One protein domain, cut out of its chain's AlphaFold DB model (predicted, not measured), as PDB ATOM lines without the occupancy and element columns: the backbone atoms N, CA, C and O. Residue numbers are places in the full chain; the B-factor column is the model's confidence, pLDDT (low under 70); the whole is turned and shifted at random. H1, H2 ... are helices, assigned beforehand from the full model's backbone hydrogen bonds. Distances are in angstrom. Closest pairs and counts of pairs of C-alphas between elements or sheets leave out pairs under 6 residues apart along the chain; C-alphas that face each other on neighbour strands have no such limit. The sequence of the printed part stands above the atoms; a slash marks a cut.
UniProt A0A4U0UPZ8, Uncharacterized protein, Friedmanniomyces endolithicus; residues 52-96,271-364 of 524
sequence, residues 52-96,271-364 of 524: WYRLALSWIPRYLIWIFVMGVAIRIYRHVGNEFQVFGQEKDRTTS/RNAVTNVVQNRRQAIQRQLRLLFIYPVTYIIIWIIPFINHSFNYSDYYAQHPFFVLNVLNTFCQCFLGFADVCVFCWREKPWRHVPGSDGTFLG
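AT A GLANCE: This is residues 52 to 96 and 271 to 364 of the 524 residues of an uncharacterized protein of Friedmanniomyces endolithicus (UniProt A0A4U0UPZ8). Three long helices lie side by side in a flat layer, H2 in the middle, and residues 81 to 96 of H1 and 271 to 287 of H2 stick out. Tiny H3 sits at the turn from H2 to H4, and residues 350 to 364 form a tail. The printed part, 139 residues with four named helices and no named strand, is all helix and only just extended, close to loose: radius of gyration of the C-alphas 21.9 A, spans 72 by 47 by 23 A.

HOW THE PARTS SIT: H1, residues 52 to 96, touches H2, residues 271 to 312, opposite ways at a shallow tilt of 26 degrees, with residues 69 to 73 alone; the closest C-alphas, Met 70 and Pro 296, are 6.4 A apart. H4, residues 324 to 349, touches H2 opposite ways at 20 degrees, a shallow tilt; closest C-alphas Pro 306 and Asn 330, 5.0 A. H1 and H4 are apart. O i to N i+4 pairs within hydrogen-bond range: H1 38 of 41, H2 31 of 38, H4 20 of 22; H3, residues 316 to 320, 0 of 1, but 1 of 2 at i+3.

IN THESE COORDINATES: H1 spans 61.5 A from C-alpha 52 at (-3.213, 24.151, 19.319), H2 62.0 A, H3 6.6 A, and H4 38.1 A to C-alpha 349 at (20.039, 6.110, 48.374).

THE WHOLE: Residues 97 to 270 are cut out, leaving 18.6 A between C-alphas 96 and 271. The pLDDT is under 70 in 54 residues, among them 350 to 364.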
ATOM      1  N   TRP A  52      -4.473  23.400  19.241       79.00
ATOM      2  CA  TRP A  52      -3.213  24.151  19.319       79.00
ATOM      3  C   TRP A  52      -2.853  24.614  20.734       79.00
ATOM      4  O   TRP A  52      -1.689  24.533  21.117       79.00
ATOM      5  N   TYR A  53      -3.834  25.045  21.532       76.25
ATOM      6  CA  TYR A  53      -3.583  25.523  22.895       76.25
ATOM      7  C   TYR A  53      -3.130  24.377  23.799       76.25
ATOM      8  O   TYR A  53      -2.134  24.500  24.503       76.25
ATOM      9  N   ARG A  54      -3.805  23.224  23.725       78.62
ATOM     10  CA  ARG A  54      -3.426  22.014  24.470       78.62
ATOM     11  C   ARG A  54      -2.062  21.481  24.013       78.62
ATOM     12  O   ARG A  54      -1.273  21.024  24.836       78.62
ATOM     13  N   LEU A  55      -1.760  21.577  22.717       80.00
ATOM     14  CA  LEU A  55      -0.459  21.206  22.165       80.00
ATOM     15  C   LEU A  55       0.659  22.109  22.718       80.00
ATOM     16  O   LEU A  55       1.611  21.597  23.303       80.00
ATOM     17  N   ALA A  56       0.518  23.433  22.608       83.56
ATOM     18  CA  ALA A  56       1.515  24.412  23.051       83.56
ATOM     19  C   ALA A  56       1.686  24.477  24.578       83.56
ATOM     20  O   ALA A  56       2.813  24.537  25.068       83.56
ATOM     21  N   LEU A  57       0.584  24.451  25.334       80.75
ATOM     22  CA  LEU A  57       0.590  24.745  26.770       80.75
ATOM     23  C   LEU A  57       0.742  23.522  27.676       80.75
ATOM     24  O   LEU A  57       0.992  23.691  28.868       80.75
ATOM     25  N   SER A  58       0.621  22.295  27.161       80.44
ATOM     26  CA  SER A  58       0.859  21.108  27.991       80.44
ATOM     27  C   SER A  58       1.728  20.034  27.351       80.44
ATOM     28  O   SER A  58       2.592  19.499  28.044       80.44
ATOM     29  N   TRP A  59       1.564  19.729  26.062       85.00
ATOM     30  CA  TRP A  59       2.273  18.604  25.438       85.00
ATOM     31  C   TRP A  59       3.659  18.960  24.888       85.00
ATOM     32  O   TRP A  59       4.611  18.236  25.171       85.00
ATOM     33  N   ILE A  60       3.822  20.088  24.191       86.31
ATOM     34  CA  ILE A  60       5.123  20.537  23.660       86.31
ATOM     35  C   ILE A  60       6.209  20.634  24.754       86.31
ATOM     36  O   ILE A  60       7.262  20.028  24.569       86.31
ATOM     37  N   PRO A  61       5.994  21.281  25.918       87.06
ATOM     38  CA  PRO A  61       7.013  21.351  26.971       87.06
ATOM     39  C   PRO A  61       7.353  19.979  27.552       87.06
ATOM     40  O   PRO A  61       8.519  19.689  27.810       87.06
ATOM     41  N   ARG A  62       6.341  19.114  27.723       85.56
ATOM     42  CA  ARG A  62       6.523  17.728  28.178       85.56
ATOM     43  C   ARG A  62       7.416  16.952  27.211       85.56
ATOM     44  O   ARG A  62       8.367  16.312  27.651       85.56
ATOM     45  N   TYR A  63       7.167  17.065  25.906       86.81
ATOM     46  CA  TYR A  63       7.992  16.424  24.885       86.81
ATOM     47  C   TYR A  63       9.385  17.048  24.759       86.81
ATOM     48  O   TYR A  63      10.345  16.305  24.600       86.81
ATOM     49  N   LEU A  64       9.546  18.366  24.907       87.88
ATOM     50  CA  LEU A  64      10.871  18.999  24.933       87.88
ATOM     51  C   LEU A  64      11.714  18.503  26.118       87.88
ATOM     52  O   LEU A  64      12.882  18.167  25.932       87.88
ATOM     53  N   ILE A  65      11.120  18.384  27.312       86.12
ATOM     54  CA  ILE A  65      11.782  17.798  28.488       86.12
ATOM     55  C   ILE A  65      12.117  16.320  28.234       86.12
ATOM     56  O   ILE A  65      13.247  15.904  28.486       86.12
ATOM     57  N   TRP A  66      11.182  15.540  27.682       84.88
ATOM     58  CA  TRP A  66      11.394  14.126  27.343       84.88
ATOM     59  C   TRP A  66      12.542  13.941  26.341       84.88
ATOM     60  O   TRP A  66      13.469  13.175  26.604       84.88
ATOM     61  N   ILE A  67      12.544  14.699  25.238       86.88
ATOM     62  CA  ILE A  67      13.596  14.676  24.209       86.88
ATOM     63  C   ILE A  67      14.936  15.124  24.804       86.88
ATOM     64  O   ILE A  67      15.963  14.520  24.502       86.88
ATOM     65  N   PHE A  68      14.951  16.138  25.674       88.50
ATOM     66  CA  PHE A  68      16.171  16.594  26.340       88.50
ATOM     67  C   PHE A  68      16.763  15.517  27.261       88.50
ATOM     68  O   PHE A  68      17.946  15.191  27.136       88.50
ATOM     69  N   VAL A  69      15.947  14.911  28.133       85.62
ATOM     70  CA  VAL A  69      16.363  13.804  29.015       85.62
ATOM     71  C   VAL A  69      16.898  12.632  28.189       85.62
ATOM     72  O   VAL A  69      17.973  12.109  28.487       85.62
ATOM     73  N   MET A  70      16.202  12.270  27.111       84.19
ATOM     74  CA  MET A  70      16.622  11.222  26.178       84.19
ATOM     75  C   MET A  70      17.938  11.561  25.466       84.19
ATOM     76  O   MET A  70      18.839  10.728  25.414       84.19
ATOM     77  N   GLY A  71      18.103  12.788  24.971       86.75
ATOM     78  CA  GLY A  71      19.329  13.243  24.310       86.75
ATOM     79  C   GLY A  71      20.541  13.254  25.246       86.75
ATOM     80  O   GLY A  71      21.623  12.797  24.865       86.75
ATOM     81  N   VAL A  72      20.357  13.704  26.492       85.38
ATOM     82  CA  VAL A  72      21.382  13.639  27.547       85.38
ATOM     83  C   VAL A  72      21.731  12.183  27.869       85.38
ATOM     84  O   VAL A  72      22.912  11.831  27.873       85.38
ATOM     85  N   ALA A  73      20.732  11.316  28.051       81.69
ATOM     86  CA  ALA A  73      20.935   9.890  28.301       81.69
ATOM     87  C   ALA A  73      21.696   9.189  27.163       81.69
ATOM     88  O   ALA A  73      22.648   8.453  27.424       81.69
ATOM     89  N   ILE A  74      21.339   9.458  25.902       83.25
ATOM     90  CA  ILE A  74      22.019   8.910  24.718       83.25
ATOM     91  C   ILE A  74      23.465   9.419  24.630       83.25
ATOM     92  O   ILE A  74      24.366   8.638  24.318       83.25
ATOM     93  N   ARG A  75      23.731  10.698  24.940       85.06
ATOM     94  CA  ARG A  75      25.109  11.224  24.989       85.06
ATOM     95  C   ARG A  75      25.950  10.537  26.062       85.06
ATOM     96  O   ARG A  75      27.073  10.137  25.765       85.06
ATOM     97  N   ILE A  76      25.402  10.367  27.266       83.31
ATOM     98  CA  ILE A  76      26.066   9.644  28.360       83.31
ATOM     99  C   ILE A  76      26.327   8.190  27.943       83.31
ATOM    100  O   ILE A  76      27.445   7.705  28.102       83.31
ATOM    101  N   TYR A  77      25.341   7.521  27.335       75.25
ATOM    102  CA  TYR A  77      25.482   6.154  26.832       75.25
ATOM    103  C   TYR A  77      26.601   6.024  25.791       75.25
ATOM    104  O   TYR A  77      27.448   5.147  25.932       75.25
ATOM    105  N   ARG A  78      26.659   6.904  24.780       80.31
ATOM    106  CA  ARG A  78      27.727   6.862  23.763       80.31
ATOM    107  C   ARG A  78      29.102   7.161  24.362       80.31
ATOM    108  O   ARG A  78      30.065   6.497  24.005       80.31
ATOM    109  N   HIS A  79      29.198   8.115  25.287       79.19
ATOM    110  CA  HIS A  79      30.460   8.437  25.957       79.19
ATOM    111  C   HIS A  79      31.002   7.242  26.762       79.19
ATOM    112  O   HIS A  79      32.132   6.811  26.545       79.19
ATOM    113  N   VAL A  80      30.163   6.664  27.623       76.75
ATOM    114  CA  VAL A  80      30.525   5.540  28.500       76.75
ATOM    115  C   VAL A  80      30.700   4.230  27.720       76.75
ATOM    116  O   VAL A  80      31.598   3.442  28.011       76.75
ATOM    117  N   GLY A  81      29.869   3.990  26.702       70.25
ATOM    118  CA  GLY A  81      29.966   2.823  25.825       70.25
ATOM    119  C   GLY A  81      31.274   2.798  25.036       70.25
ATOM    120  O   GLY A  81      31.926   1.757  24.987       70.25
ATOM    121  N   ASN A  82      31.703   3.950  24.506       72.31
ATOM    122  CA  ASN A  82      33.001   4.082  23.845       72.31
ATOM    123  C   ASN A  82      34.157   3.782  24.817       72.31
ATOM    124  O   ASN A  82      35.060   3.025  24.469       72.31
ATOM    125  N   GLU A  83      34.109   4.315  26.045       70.75
ATOM    126  CA  GLU A  83      35.127   4.057  27.077       70.75
ATOM    127  C   GLU A  83      35.245   2.550  27.385       70.75
ATOM    128  O   GLU A  83      36.340   1.984  27.402       70.75
ATOM    129  N   PHE A  84      34.112   1.855  27.549       64.62
ATOM    130  CA  PHE A  84      34.105   0.412  27.799       64.62
ATOM    131  C   PHE A  84      34.499  -0.435  26.586       64.62
ATOM    132  O   PHE A  84      35.105  -1.489  26.780       64.62
ATOM    133  N   GLN A  85      34.200  -0.010  25.356       62.50
ATOM    134  CA  GLN A  85      34.639  -0.731  24.157       62.50
ATOM    135  C   GLN A  85      36.165  -0.671  24.005       62.50
ATOM    136  O   GLN A  85      36.781  -1.694  23.700       62.50
ATOM    137  N   VAL A  86      36.778   0.479  24.310       64.56
ATOM    138  CA  VAL A  86      38.241   0.641  24.345       64.56
ATOM    139  C   VAL A  86      38.864  -0.278  25.403       64.56
ATOM    140  O   VAL A  86      39.747  -1.070  25.076       64.56
ATOM    141  N   PHE A  87      38.359  -0.278  26.644       57.19
ATOM    142  CA  PHE A  87      38.897  -1.158  27.693       57.19
ATOM    143  C   PHE A  87      38.620  -2.654  27.470       57.19
ATOM    144  O   PHE A  87      39.400  -3.489  27.931       57.19
ATOM    145  N   GLY A  88      37.537  -3.012  26.775       60.94
ATOM    146  CA  GLY A  88      37.278  -4.386  26.339       60.94
ATOM    147  C   GLY A  88      38.341  -4.856  25.347       60.94
ATOM    148  O   GLY A  88      39.022  -5.846  25.599       60.94
ATOM    149  N   GLN A  89      38.567  -4.073  24.287       59.16
ATOM    150  CA  GLN A  89      39.604  -4.353  23.290       59.16
ATOM    151  C   GLN A  89      41.012  -4.394  23.898       59.16
ATOM    152  O   GLN A  89      41.822  -5.230  23.510       59.16
ATOM    153  N   GLU A  90      41.320  -3.530  24.865       56.75
ATOM    154  CA  GLU A  90      42.628  -3.516  25.524       56.75
ATOM    155  C   GLU A  90      42.820  -4.712  26.473       56.75
ATOM    156  O   GLU A  90      43.914  -5.283  26.538       56.75
ATOM    157  N   LYS A  91      41.750  -5.184  27.133       53.78
ATOM    158  CA  LYS A  91      41.784  -6.443  27.891       53.78
ATOM    159  C   LYS A  91      41.951  -7.652  26.970       53.78
ATOM    160  O   LYS A  91      42.741  -8.539  27.287       53.78
ATOM    161  N   ASP A  92      41.282  -7.675  25.823       58.53
ATOM    162  CA  ASP A  92      41.422  -8.764  24.851       58.53
ATOM    163  C   ASP A  92      42.832  -8.781  24.231       58.53
ATOM    164  O   ASP A  92      43.441  -9.848  24.152       58.53
ATOM    165  N   ARG A  93      43.413  -7.614  23.908       56.22
ATOM    166  CA  ARG A  93      44.805  -7.485  23.421       56.22
ATOM    167  C   ARG A  93      45.833  -7.908  24.471       56.22
ATOM    168  O   ARG A  93      46.752  -8.664  24.162       56.22
ATOM    169  N   THR A  94      45.681  -7.474  25.723       54.25
ATOM    170  CA  THR A  94      46.594  -7.884  26.809       54.25
ATOM    171  C   THR A  94      46.428  -9.352  27.199       54.25
ATOM    172  O   THR A  94      47.406  -9.980  27.598       54.25
ATOM    173  N   THR A  95      45.243  -9.942  27.018       51.81
ATOM    174  CA  THR A  95      45.030 -11.387  27.202       51.81
ATOM    175  C   THR A  95      45.608 -12.187  26.027       51.81
ATOM    176  O   THR A  95      46.209 -13.235  26.253       51.81
ATOM    177  N   SER A  96      45.529 -11.686  24.785       47.41
ATOM    178  CA  SER A  96      46.139 -12.349  23.619       47.41
ATOM    179  C   SER A  96      47.670 -12.314  23.611       47.41
ATOM    180  O   SER A  96      48.284 -13.188  23.012       47.41
ATOM    181  N   ARG A 271      50.206  -9.011  42.509       53.53
ATOM    182  CA  ARG A 271      49.617  -8.264  41.378       53.53
ATOM    183  C   ARG A 271      48.196  -8.738  41.070       53.53
ATOM    184  O   ARG A 271      47.320  -7.897  40.882       53.53
ATOM    185  N   ASN A 272      47.940 -10.045  41.092       57.88
ATOM    186  CA  ASN A 272      46.610 -10.616  40.867       57.88
ATOM    187  C   ASN A 272      45.623 -10.247  41.989       57.88
ATOM    188  O   ASN A 272      44.477  -9.901  41.712       57.88
ATOM    189  N   ALA A 273      46.055 -10.226  43.252       59.81
ATOM    190  CA  ALA A 273      45.226  -9.753  44.361       59.81
ATOM    191  C   ALA A 273      44.857  -8.263  44.212       59.81
ATOM    192  O   ALA A 273      43.687  -7.896  44.348       59.81
ATOM    193  N   VAL A 274      45.824  -7.404  43.863       61.06
ATOM    194  CA  VAL A 274      45.587  -5.965  43.649       61.06
ATOM    195  C   VAL A 274      44.677  -5.718  42.440       61.06
ATOM    196  O   VAL A 274      43.732  -4.931  42.545       61.06
ATOM    197  N   THR A 275      44.883  -6.412  41.313       66.94
ATOM    198  CA  THR A 275      43.993  -6.279  40.147       66.94
ATOM    199  C   THR A 275      42.588  -6.796  40.447       66.94
ATOM    200  O   THR A 275      41.629  -6.130  40.060       66.94
ATOM    201  N   ASN A 276      42.430  -7.885  41.205       65.50
ATOM    202  CA  ASN A 276      41.123  -8.389  41.643       65.50
ATOM    203  C   ASN A 276      40.392  -7.399  42.569       65.50
ATOM    204  O   ASN A 276      39.204  -7.138  42.377       65.50
ATOM    205  N   VAL A 277      41.085  -6.769  43.525       65.56
ATOM    206  CA  VAL A 277      40.492  -5.724  44.387       65.56
ATOM    207  C   VAL A 277      40.071  -4.496  43.568       65.56
ATOM    208  O   VAL A 277      38.975  -3.962  43.771       65.56
ATOM    209  N   VAL A 278      40.889  -4.070  42.600       67.25
ATOM    210  CA  VAL A 278      40.550  -2.968  41.682       67.25
ATOM    211  C   VAL A 278      39.379  -3.341  40.762       67.25
ATOM    212  O   VAL A 278      38.485  -2.518  40.562       67.25
ATOM    213  N   GLN A 279      39.320  -4.573  40.249       58.84
ATOM    214  CA  GLN A 279      38.210  -5.068  39.424       58.84
ATOM    215  C   GLN A 279      36.902  -5.164  40.222       58.84
ATOM    216  O   GLN A 279      35.871  -4.700  39.739       58.84
ATOM    217  N   ASN A 280      36.936  -5.637  41.470       58.09
ATOM    218  CA  ASN A 280      35.762  -5.675  42.348       58.09
ATOM    219  C   ASN A 280      35.234  -4.263  42.667       58.09
ATOM    220  O   ASN A 280      34.021  -4.034  42.650       58.09
ATOM    221  N   ARG A 281      36.124  -3.278  42.868       56.22
ATOM    222  CA  ARG A 281      35.725  -1.862  42.990       56.22
ATOM    223  C   ARG A 281      35.133  -1.318  41.683       56.22
ATOM    224  O   ARG A 281      34.096  -0.660  41.728       56.22
ATOM    225  N   ARG A 282      35.712  -1.645  40.519       59.66
ATOM    226  CA  ARG A 282      35.152  -1.284  39.199       59.66
ATOM    227  C   ARG A 282      33.762  -1.898  38.977       59.66
ATOM    228  O   ARG A 282      32.871  -1.188  38.525       59.66
ATOM    229  N   GLN A 283      33.525  -3.149  39.375       57.38
ATOM    230  CA  GLN A 283      32.198  -3.779  39.305       57.38
ATOM    231  C   GLN A 283      31.170  -3.114  40.238       57.38
ATOM    232  O   GLN A 283      30.001  -2.975  39.869       57.38
ATOM    233  N   ALA A 284      31.579  -2.655  41.426       56.19
ATOM    234  CA  ALA A 284      30.704  -1.884  42.312       56.19
ATOM    235  C   ALA A 284      30.297  -0.532  41.687       56.19
ATOM    236  O   ALA A 284      29.120  -0.168  41.732       56.19
ATOM    237  N   ILE A 285      31.238   0.155  41.030       60.91
ATOM    238  CA  ILE A 285      30.996   1.402  40.285       60.91
ATOM    239  C   ILE A 285      30.098   1.143  39.057       60.91
ATOM    240  O   ILE A 285      29.131   1.869  38.830       60.91
ATOM    241  N   GLN A 286      30.320   0.053  38.315       54.41
ATOM    242  CA  GLN A 286      29.460  -0.358  37.193       54.41
ATOM    243  C   GLN A 286      28.013  -0.651  37.628       54.41
ATOM    244  O   GLN A 286      27.077  -0.331  36.894       54.41
ATOM    245  N   ARG A 287      27.796  -1.215  38.826       60.38
ATOM    246  CA  ARG A 287      26.443  -1.399  39.393       60.38
ATOM    247  C   ARG A 287      25.759  -0.065  39.709       60.38
ATOM    248  O   ARG A 287      24.549   0.032  39.533       60.38
ATOM    249  N   GLN A 288      26.508   0.954  40.136       53.78
ATOM    250  CA  GLN A 288      25.974   2.305  40.350       53.78
ATOM    251  C   GLN A 288      25.639   2.997  39.020       53.78
ATOM    252  O   GLN A 288      24.570   3.588  38.897       53.78
ATOM    253  N   LEU A 289      26.487   2.849  37.997       60.31
ATOM    254  CA  LEU A 289      26.249   3.444  36.677       60.31
ATOM    255  C   LEU A 289      25.083   2.762  35.931       60.31
ATOM    256  O   LEU A 289      24.301   3.433  35.261       60.31
ATOM    257  N   ARG A 290      24.861   1.456  36.139       61.44
ATOM    258  CA  ARG A 290      23.658   0.752  35.650       61.44
ATOM    259  C   ARG A 290      22.356   1.254  36.297       61.44
ATOM    260  O   ARG A 290      21.298   1.108  35.697       61.44
ATOM    261  N   LEU A 291      22.406   1.881  37.475       60.38
ATOM    262  CA  LEU A 291      21.216   2.505  38.062       60.38
ATOM    263  C   LEU A 291      20.813   3.786  37.306       60.38
ATOM    264  O   LEU A 291      19.629   4.074  37.192       60.38
ATOM    265  N   LEU A 292      21.772   4.514  36.721       66.12
ATOM    266  CA  LEU A 292      21.491   5.665  35.852       66.12
ATOM    267  C   LEU A 292      20.828   5.243  34.526       66.12
ATOM    268  O   LEU A 292      20.054   6.006  33.957       66.12
ATOM    269  N   PHE A 293      21.062   4.008  34.071       65.50
ATOM    270  CA  PHE A 293      20.402   3.422  32.897       65.50
ATOM    271  C   PHE A 293      18.915   3.090  33.127       65.50
ATOM    272  O   PHE A 293      18.162   3.032  32.158       65.50
ATOM    273  N   ILE A 294      18.460   2.907  34.376       75.31
ATOM    274  CA  ILE A 294      17.049   2.575  34.631       75.31
ATOM    275  C   ILE A 294      16.126   3.741  34.252       75.31
ATOM    276  O   ILE A 294      15.087   3.514  33.644       75.31
ATOM    277  N   TYR A 295      16.542   4.980  34.541       74.38
ATOM    278  CA  TYR A 295      15.686   6.164  34.466       74.38
ATOM    279  C   TYR A 295      15.195   6.482  33.039       74.38
ATOM    280  O   TYR A 295      13.983   6.601  32.860       74.38
ATOM    281  N   PRO A 296      16.049   6.530  31.993       78.56
ATOM    282  CA  PRO A 296      15.577   6.741  30.624       78.56
ATOM    283  C   PRO A 296      14.690   5.591  30.134       78.56
ATOM    284  O   PRO A 296      13.683   5.835  29.480       78.56
ATOM    285  N   VAL A 297      15.015   4.340  30.482       78.06
ATOM    286  CA  VAL A 297      14.260   3.160  30.026       78.06
ATOM    287  C   VAL A 297      12.868   3.107  30.656       78.06
ATOM    288  O   VAL A 297      11.888   2.906  29.938       78.06
ATOM    289  N   THR A 298      12.745   3.352  31.964       80.94
ATOM    290  CA  THR A 298      11.430   3.460  32.616       80.94
ATOM    291  C   THR A 298      10.632   4.629  32.050       80.94
ATOM    292  O   THR A 298       9.435   4.487  31.821       80.94
ATOM    293  N   TYR A 299      11.286   5.756  31.754       81.69
ATOM    294  CA  TYR A 299      10.626   6.918  31.163       81.69
ATOM    295  C   TYR A 299      10.113   6.632  29.742       81.69
ATOM    296  O   TYR A 299       8.982   6.989  29.437       81.69
ATOM    297  N   ILE A 300      10.861   5.913  28.892       82.50
ATOM    298  CA  ILE A 300      10.368   5.451  27.578       82.50
ATOM    299  C   ILE A 300       9.113   4.588  27.750       82.50
ATOM    300  O   ILE A 300       8.079   4.894  27.159       82.50
ATOM    301  N   ILE A 301       9.188   3.542  28.580       83.50
ATOM    302  CA  ILE A 301       8.091   2.579  28.765       83.50
ATOM    303  C   ILE A 301       6.823   3.281  29.269       83.50
ATOM    304  O   ILE A 301       5.739   3.043  28.738       83.50
ATOM    305  N   ILE A 302       6.955   4.181  30.247       84.94
ATOM    306  CA  ILE A 302       5.809   4.893  30.825       84.94
ATOM    307  C   ILE A 302       5.249   5.957  29.862       84.94
ATOM    308  O   ILE A 302       4.044   6.191  29.868       84.94
ATOM    309  N   TRP A 303       6.070   6.583  29.008       85.12
ATOM    310  CA  TRP A 303       5.603   7.627  28.080       85.12
ATOM    311  C   TRP A 303       5.010   7.122  26.763       85.12
ATOM    312  O   TRP A 303       4.273   7.878  26.127       85.12
ATOM    313  N   ILE A 304       5.240   5.862  26.379       85.81
ATOM    314  CA  ILE A 304       4.605   5.256  25.193       85.81
ATOM    315  C   ILE A 304       3.071   5.342  25.275       85.81
ATOM    316  O   ILE A 304       2.425   5.744  24.311       85.81
ATOM    317  N   ILE A 305       2.476   5.034  26.429       86.25
ATOM    318  CA  ILE A 305       1.014   5.031  26.611       86.25
ATOM    319  C   ILE A 305       0.404   6.451  26.510       86.25
ATOM    320  O   ILE A 305      -0.521   6.638  25.714       86.25
ATOM    321  N   PRO A 306       0.899   7.478  27.237       85.88
ATOM    322  CA  PRO A 306       0.498   8.871  27.042       85.88
ATOM    323  C   PRO A 306       0.702   9.383  25.613       85.88
ATOM    324  O   PRO A 306      -0.159  10.106  25.114       85.88
ATOM    325  N   PHE A 307       1.795   8.994  24.945       83.94
ATOM    326  CA  PHE A 307       2.059   9.363  23.551       83.94
ATOM    327  C   PHE A 307       1.011   8.768  22.601       83.94
ATOM    328  O   PHE A 307       0.421   9.507  21.818       83.94
ATOM    329  N   ILE A 308       0.695   7.476  22.735       84.69
ATOM    330  CA  ILE A 308      -0.370   6.817  21.966       84.69
ATOM    331  C   ILE A 308      -1.717   7.523  22.194       84.69
ATOM    332  O   ILE A 308      -2.410   7.854  21.231       84.69
ATOM    333  N   ASN A 309      -2.074   7.828  23.449       83.44
ATOM    334  CA  ASN A 309      -3.315   8.554  23.749       83.44
ATOM    335  C   ASN A 309      -3.329   9.956  23.106       83.44
ATOM    336  O   ASN A 309      -4.354  10.389  22.576       83.44
ATOM    337  N   HIS A 310      -2.193  10.660  23.103       83.06
ATOM    338  CA  HIS A 310      -2.050  11.954  22.435       83.06
ATOM    339  C   HIS A 310      -2.215  11.846  20.910       83.06
ATOM    340  O   HIS A 310      -2.939  12.651  20.330       83.06
ATOM    341  N   SER A 311      -1.624  10.831  20.270       81.75
ATOM    342  CA  SER A 311      -1.785  10.579  18.831       81.75
ATOM    343  C   SER A 311      -3.245  10.316  18.450       81.75
ATOM    344  O   SER A 311      -3.732  10.888  17.478       81.75
ATOM    345  N   PHE A 312      -3.985   9.528  19.240       80.19
ATOM    346  CA  PHE A 312      -5.417   9.311  18.997       80.19
ATOM    347  C   PHE A 312      -6.268  10.575  19.210       80.19
ATOM    348  O   PHE A 312      -7.254  10.761  18.500       80.19
ATOM    349  N   ASN A 313      -5.866  11.488  20.105       75.50
ATOM    350  CA  ASN A 313      -6.538  12.783  20.302       75.50
ATOM    351  C   ASN A 313      -6.411  13.741  19.091       75.50
ATOM    352  O   ASN A 313      -7.068  14.781  19.097       75.50
ATOM    353  N   TYR A 314      -5.599  13.427  18.071       74.31
ATOM    354  CA  TYR A 314      -5.518  14.211  16.827       74.31
ATOM    355  C   TYR A 314      -6.682  13.932  15.856       74.31
ATOM    356  O   TYR A 314      -7.004  14.776  15.026       74.31
ATOM    357  N   SER A 315      -7.330  12.767  15.952       77.56
ATOM    358  CA  SER A 315      -8.463  12.417  15.086       77.56
ATOM    359  C   SER A 315      -9.772  12.991  15.623       77.56
ATOM    360  O   SER A 315     -10.172  12.693  16.751       77.56
ATOM    361  N   ASP A 316     -10.489  13.743  14.785       69.06
ATOM    362  CA  ASP A 316     -11.795  14.332  15.109       69.06
ATOM    363  C   ASP A 316     -12.849  13.312  15.564       69.06
ATOM    364  O   ASP A 316     -13.739  13.654  16.347       69.06
ATOM    365  N   TYR A 317     -12.741  12.062  15.108       72.81
ATOM    366  CA  TYR A 317     -13.630  10.966  15.494       72.81
ATOM    367  C   TYR A 317     -13.325  10.458  16.914       72.81
ATOM    368  O   TYR A 317     -14.211  10.397  17.767       72.81
ATOM    369  N   TYR A 318     -12.054  10.170  17.215       69.69
ATOM    370  CA  TYR A 318     -11.634   9.678  18.536       69.69
ATOM    371  C   TYR A 318     -11.600  10.776  19.613       69.69
ATOM    372  O   TYR A 318     -11.649  10.467  20.803       69.69
ATOM    373  N   ALA A 319     -11.581  12.054  19.223       68.12
ATOM    374  CA  ALA A 319     -11.804  13.176  20.135       68.12
ATOM    375  C   ALA A 319     -13.256  13.246  20.653       68.12
ATOM    376  O   ALA A 319     -13.480  13.718  21.767       68.12
ATOM    377  N   GLN A 320     -14.231  12.770  19.866       72.94
ATOM    378  CA  GLN A 320     -15.652  12.708  20.239       72.94
ATOM    379  C   GLN A 320     -16.017  11.373  20.907       72.94
ATOM    380  O   GLN A 320     -16.823  11.348  21.836       72.94
ATOM    381  N   HIS A 321     -15.367  10.279  20.498       72.62
ATOM    382  CA  HIS A 321     -15.486   8.956  21.115       72.62
ATOM    383  C   HIS A 321     -14.153   8.507  21.739       72.62
ATOM    384  O   HIS A 321     -13.467   7.638  21.190       72.62
ATOM    385  N   PRO A 322     -13.752   9.087  22.885       73.19
ATOM    386  CA  PRO A 322     -12.506   8.722  23.539       73.19
ATOM    387  C   PRO A 322     -12.580   7.306  24.121       73.19
ATOM    388  O   PRO A 322     -13.443   6.996  24.943       73.19
ATOM    389  N   PHE A 323     -11.618   6.453  23.764       77.06
ATOM    390  CA  PHE A 323     -11.489   5.119  24.349       77.06
ATOM    391  C   PHE A 323     -11.233   5.210  25.862       77.06
ATOM    392  O   PHE A 323     -10.138   5.571  26.301       77.06
ATOM    393  N   PHE A 324     -12.230   4.828  26.665       81.62
ATOM    394  CA  PHE A 324     -12.159   4.851  28.131       81.62
ATOM    395  C   PHE A 324     -10.899   4.151  28.669       81.62
ATOM    396  O   PHE A 324     -10.181   4.713  29.495       81.62
ATOM    397  N   VAL A 325     -10.572   2.975  28.120       85.38
ATOM    398  CA  VAL A 325      -9.387   2.181  28.492       85.38
ATOM    399  C   VAL A 325      -8.083   2.965  28.298       85.38
ATOM    400  O   VAL A 325      -7.242   2.961  29.193       85.38
ATOM    401  N   LEU A 326      -7.919   3.688  27.183       84.75
ATOM    402  CA  LEU A 326      -6.708   4.481  26.923       84.75
ATOM    403  C   LEU A 326      -6.583   5.672  27.879       84.75
ATOM    404  O   LEU A 326      -5.482   5.975  28.337       84.75
ATOM    405  N   ASN A 327      -7.697   6.311  28.245       83.06
ATOM    406  CA  ASN A 327      -7.689   7.402  29.220       83.06
ATOM    407  C   ASN A 327      -7.372   6.919  30.643       83.06
ATOM    408  O   ASN A 327      -6.564   7.554  31.330       83.06
ATOM    409  N   VAL A 328      -7.936   5.785  31.070       86.88
ATOM    410  CA  VAL A 328      -7.592   5.144  32.352       86.88
ATOM    411  C   VAL A 328      -6.113   4.750  32.371       86.88
ATOM    412  O   VAL A 328      -5.406   5.094  33.318       86.88
ATOM    413  N   LEU A 329      -5.610   4.116  31.308       87.25
ATOM    414  CA  LEU A 329      -4.219   3.664  31.225       87.25
ATOM    415  C   LEU A 329      -3.215   4.833  31.175       87.25
ATOM    416  O   LEU A 329      -2.181   4.786  31.841       87.25
ATOM    417  N   ASN A 330      -3.536   5.917  30.461       86.12
ATOM    418  CA  ASN A 330      -2.763   7.164  30.486       86.12
ATOM    419  C   ASN A 330      -2.731   7.792  31.890       86.12
ATOM    420  O   ASN A 330      -1.673   8.226  32.343       86.12
ATOM    421  N   THR A 331      -3.866   7.809  32.595       84.81
ATOM    422  CA  THR A 331      -3.947   8.332  33.971       84.81
ATOM    423  C   THR A 331      -3.109   7.477  34.921       84.81
ATOM    424  O   THR A 331      -2.299   8.004  35.680       84.81
ATOM    425  N   PHE A 332      -3.218   6.151  34.811       88.38
ATOM    426  CA  PHE A 332      -2.415   5.194  35.569       88.38
ATOM    427  C   PHE A 332      -0.908   5.374  35.321       88.38
ATOM    428  O   PHE A 332      -0.147   5.450  36.283       88.38
ATOM    429  N   CYS A 333      -0.471   5.532  34.065       86.62
ATOM    430  CA  CYS A 333       0.930   5.836  33.736       86.62
ATOM    431  C   CYS A 333       1.423   7.142  34.377       86.62
ATOM    432  O   CYS A 333       2.532   7.179  34.910       86.62
ATOM    433  N   GLN A 334       0.606   8.201  34.373       82.38
ATOM    434  CA  GLN A 334       0.973   9.479  34.997       82.38
ATOM    435  C   GLN A 334       1.078   9.379  36.529       82.38
ATOM    436  O   GLN A 334       1.987   9.972  37.107       82.38
ATOM    437  N   CYS A 335       0.243   8.569  37.186       86.12
ATOM    438  CA  CYS A 335       0.406   8.253  38.611       86.12
ATOM    439  C   CYS A 335       1.641   7.370  38.878       86.12
ATOM    440  O   CYS A 335       2.355   7.572  39.862       86.12
ATOM    441  N   PHE A 336       1.921   6.408  37.994       87.06
ATOM    442  CA  PHE A 336       3.041   5.479  38.141       87.06
ATOM    443  C   PHE A 336       4.412   6.153  37.969       87.06
ATOM    444  O   PHE A 336       5.374   5.690  38.573       87.06
ATOM    445  N   LEU A 337       4.511   7.268  37.233       81.69
ATOM    446  CA  LEU A 337       5.727   8.096  37.156       81.69
ATOM    447  C   LEU A 337       6.247   8.492  38.547       81.69
ATOM    448  O   LEU A 337       7.385   8.174  38.881       81.69
ATOM    449  N   GLY A 338       5.400   9.095  39.389       81.88
ATOM    450  CA  GLY A 338       5.802   9.508  40.739       81.88
ATOM    451  C   GLY A 338       6.175   8.328  41.643       81.88
ATOM    452  O   GLY A 338       7.114   8.421  42.433       81.88
ATOM    453  N   PHE A 339       5.491   7.189  41.495       84.25
ATOM    454  CA  PHE A 339       5.844   5.955  42.201       84.25
ATOM    455  C   PHE A 339       7.202   5.400  41.744       84.25
ATOM    456  O   PHE A 339       8.046   5.081  42.581       84.25
ATOM    457  N   ALA A 340       7.441   5.330  40.432       81.25
ATOM    458  CA  ALA A 340       8.695   4.865  39.853       81.25
ATOM    459  C   ALA A 340       9.872   5.756  40.276       81.25
ATOM    460  O   ALA A 340      10.900   5.225  40.698       81.25
ATOM    461  N   ASP A 341       9.704   7.081  40.255       79.75
ATOM    462  CA  ASP A 341      10.706   8.032  40.744       79.75
ATOM    463  C   ASP A 341      11.056   7.751  42.214       79.75
ATOM    464  O   ASP A 341      12.227   7.533  42.537       79.75
ATOM    465  N   VAL A 342      10.059   7.657  43.104       81.94
ATOM    466  CA  VAL A 342      10.275   7.338  44.531       81.94
ATOM    467  C   VAL A 342      10.949   5.974  44.713       81.94
ATOM    468  O   VAL A 342      11.893   5.859  45.497       81.94
ATOM    469  N   CYS A 343      10.541   4.943  43.970       77.88
ATOM    470  CA  CYS A 343      11.191   3.630  43.996       77.88
ATOM    471  C   CYS A 343      12.661   3.692  43.546       77.88
ATOM    472  O   CYS A 343      13.513   3.049  44.167       77.88
ATOM    473  N   VAL A 344      12.982   4.483  42.519       75.81
ATOM    474  CA  VAL A 344      14.357   4.692  42.038       75.81
ATOM    475  C   VAL A 344      15.188   5.480  43.055       75.81
ATOM    476  O   VAL A 344      16.323   5.081  43.331       75.81
ATOM    477  N   PHE A 345      14.643   6.530  43.683       71.44
ATOM    478  CA  PHE A 345      15.306   7.250  44.781       71.44
ATOM    479  C   PHE A 345      15.604   6.324  45.966       71.44
ATOM    480  O   PHE A 345      16.747   6.255  46.426       71.44
ATOM    481  N   CYS A 346      14.613   5.539  46.392       76.75
ATOM    482  CA  CYS A 346      14.756   4.514  47.420       76.75
ATOM    483  C   CYS A 346      15.876   3.516  47.079       76.75
ATOM    484  O   CYS A 346      16.776   3.300  47.893       76.75
ATOM    485  N   TRP A 347      15.887   2.954  45.865       70.50
ATOM    486  CA  TRP A 347      16.942   2.032  45.417       70.50
ATOM    487  C   TRP A 347      18.325   2.709  45.390       70.50
ATOM    488  O   TRP A 347      19.314   2.104  45.825       70.50
ATOM    489  N   ARG A 348      18.408   3.966  44.931       71.19
ATOM    490  CA  ARG A 348      19.667   4.721  44.828       71.19
ATOM    491  C   ARG A 348      20.288   5.002  46.191       71.19
ATOM    492  O   ARG A 348      21.467   4.709  46.389       71.19
ATOM    493  N   GLU A 349      19.517   5.575  47.109       70.88
ATOM    494  CA  GLU A 349      20.039   6.110  48.374       70.88
ATOM    495  C   GLU A 349      20.038   5.084  49.509       70.88
ATOM    496  O   GLU A 349      20.773   5.244  50.484       70.88
ATOM    497  N   LYS A 350      19.273   3.992  49.360       69.00
ATOM    498  CA  LYS A 350      19.137   2.913  50.351       69.00
ATOM    499  C   LYS A 350      18.879   3.468  51.762       69.00
ATOM    500  O   LYS A 350      19.649   3.156  52.676       69.00
ATOM    501  N   PRO A 351      17.821   4.278  51.970       63.00
ATOM    502  CA  PRO A 351      17.556   4.939  53.252       63.00
ATOM    503  C   PRO A 351      17.495   3.957  54.436       63.00
ATOM    504  O   PRO A 351      17.963   4.281  55.523       63.00
ATOM    505  N   TRP A 352      17.066   2.711  54.200       65.69
ATOM    506  CA  TRP A 352      17.090   1.595  55.160       65.69
ATOM    507  C   TRP A 352      18.475   1.230  55.731       65.69
ATOM    508  O   TRP A 352      18.553   0.466  56.687       65.69
ATOM    509  N   ARG A 353      19.581   1.750  55.181       60.31
ATOM    510  CA  ARG A 353      20.935   1.594  55.750       60.31
ATOM    511  C   ARG A 353      21.310   2.655  56.785       60.31
ATOM    512  O   ARG A 353      22.311   2.482  57.469       60.31
ATOM    513  N   HIS A 354      20.540   3.737  56.886       57.16
ATOM    514  CA  HIS A 354      20.796   4.839  57.819       57.16
ATOM    515  C   HIS A 354      19.923   4.765  59.083       57.16
ATOM    516  O   HIS A 354      20.023   5.630  59.949       57.16
ATOM    517  N   VAL A 355      19.084   3.729  59.214       65.50
ATOM    518  CA  VAL A 355      18.260   3.484  60.404       65.50
ATOM    519  C   VAL A 355      19.096   2.733  61.453       65.50
ATOM    520  O   VAL A 355      19.499   1.596  61.193       65.50
ATOM    521  N   PRO A 356      19.372   3.318  62.635       50.19
ATOM    522  CA  PRO A 356      20.132   2.633  63.676       50.19
ATOM    523  C   PRO A 356      19.349   1.424  64.210       50.19
ATOM    524  O   PRO A 356      18.183   1.549  64.578       50.19
ATOM    525  N   GLY A 357      19.996   0.256  64.261       54.50
ATOM    526  CA  GLY A 357      19.409  -0.978  64.801       54.50
ATOM    527  C   GLY A 357      18.617  -1.846  63.811       54.50
ATOM    528  O   GLY A 357      17.918  -2.753  64.253       54.50
ATOM    529  N   SER A 358      18.710  -1.601  62.498       52.72
ATOM    530  CA  SER A 358      18.143  -2.487  61.465       52.72
ATOM    531  C   SER A 358      19.225  -3.333  60.780       52.72
ATOM    532  O   SER A 358      20.311  -2.830  60.499       52.72
ATOM    533  N   ASP A 359      18.905  -4.586  60.428       58.94
ATOM    534  CA  ASP A 359      19.808  -5.581  59.811       58.94
ATOM    535  C   ASP A 359      20.234  -5.254  58.354       58.94
ATOM    536  O   ASP A 359      20.545  -6.139  57.555       58.94
ATOM    537  N   GLY A 360      20.180  -3.982  57.942       58.91
ATOM    538  CA  GLY A 360      20.575  -3.495  56.613       58.91
ATOM    539  C   GLY A 360      19.706  -3.973  55.438       58.91
ATOM    540  O   GLY A 360      19.995  -3.631  54.284       58.91
ATOM    541  N   THR A 361      18.650  -4.745  55.711       67.50
ATOM    542  CA  THR A 361      17.714  -5.312  54.733       67.50
ATOM    543  C   THR A 361      16.440  -4.473  54.611       67.50
ATOM    544  O   THR A 361      15.935  -3.919  55.585       67.50
ATOM    545  N   PHE A 362      15.895  -4.402  53.392       55.34
ATOM    546  CA  PHE A 362      14.725  -3.578  53.058       55.34
ATOM    547  C   PHE A 362      13.519  -3.882  53.965       55.34
ATOM    548  O   PHE A 362      12.978  -2.980  54.595       55.34
ATOM    549  N   LEU A 363      13.156  -5.163  54.103       58.22
ATOM    550  CA  LEU A 363      12.021  -5.605  54.924       58.22
ATOM    551  C   LEU A 363      12.288  -5.488  56.437       58.22
ATOM    552  O   LEU A 363      11.370  -5.177  57.195       58.22
ATOM    553  N   GLY A 364      13.540  -5.658  56.880       58.03
ATOM    554  CA  GLY A 364      13.930  -5.461  58.281       58.03
ATOM    555  C   GLY A 364      13.738  -4.016  58.753       58.03
ATOM    556  O   GLY A 364      13.357  -3.786  59.900       58.03
TER     557      GLY A 364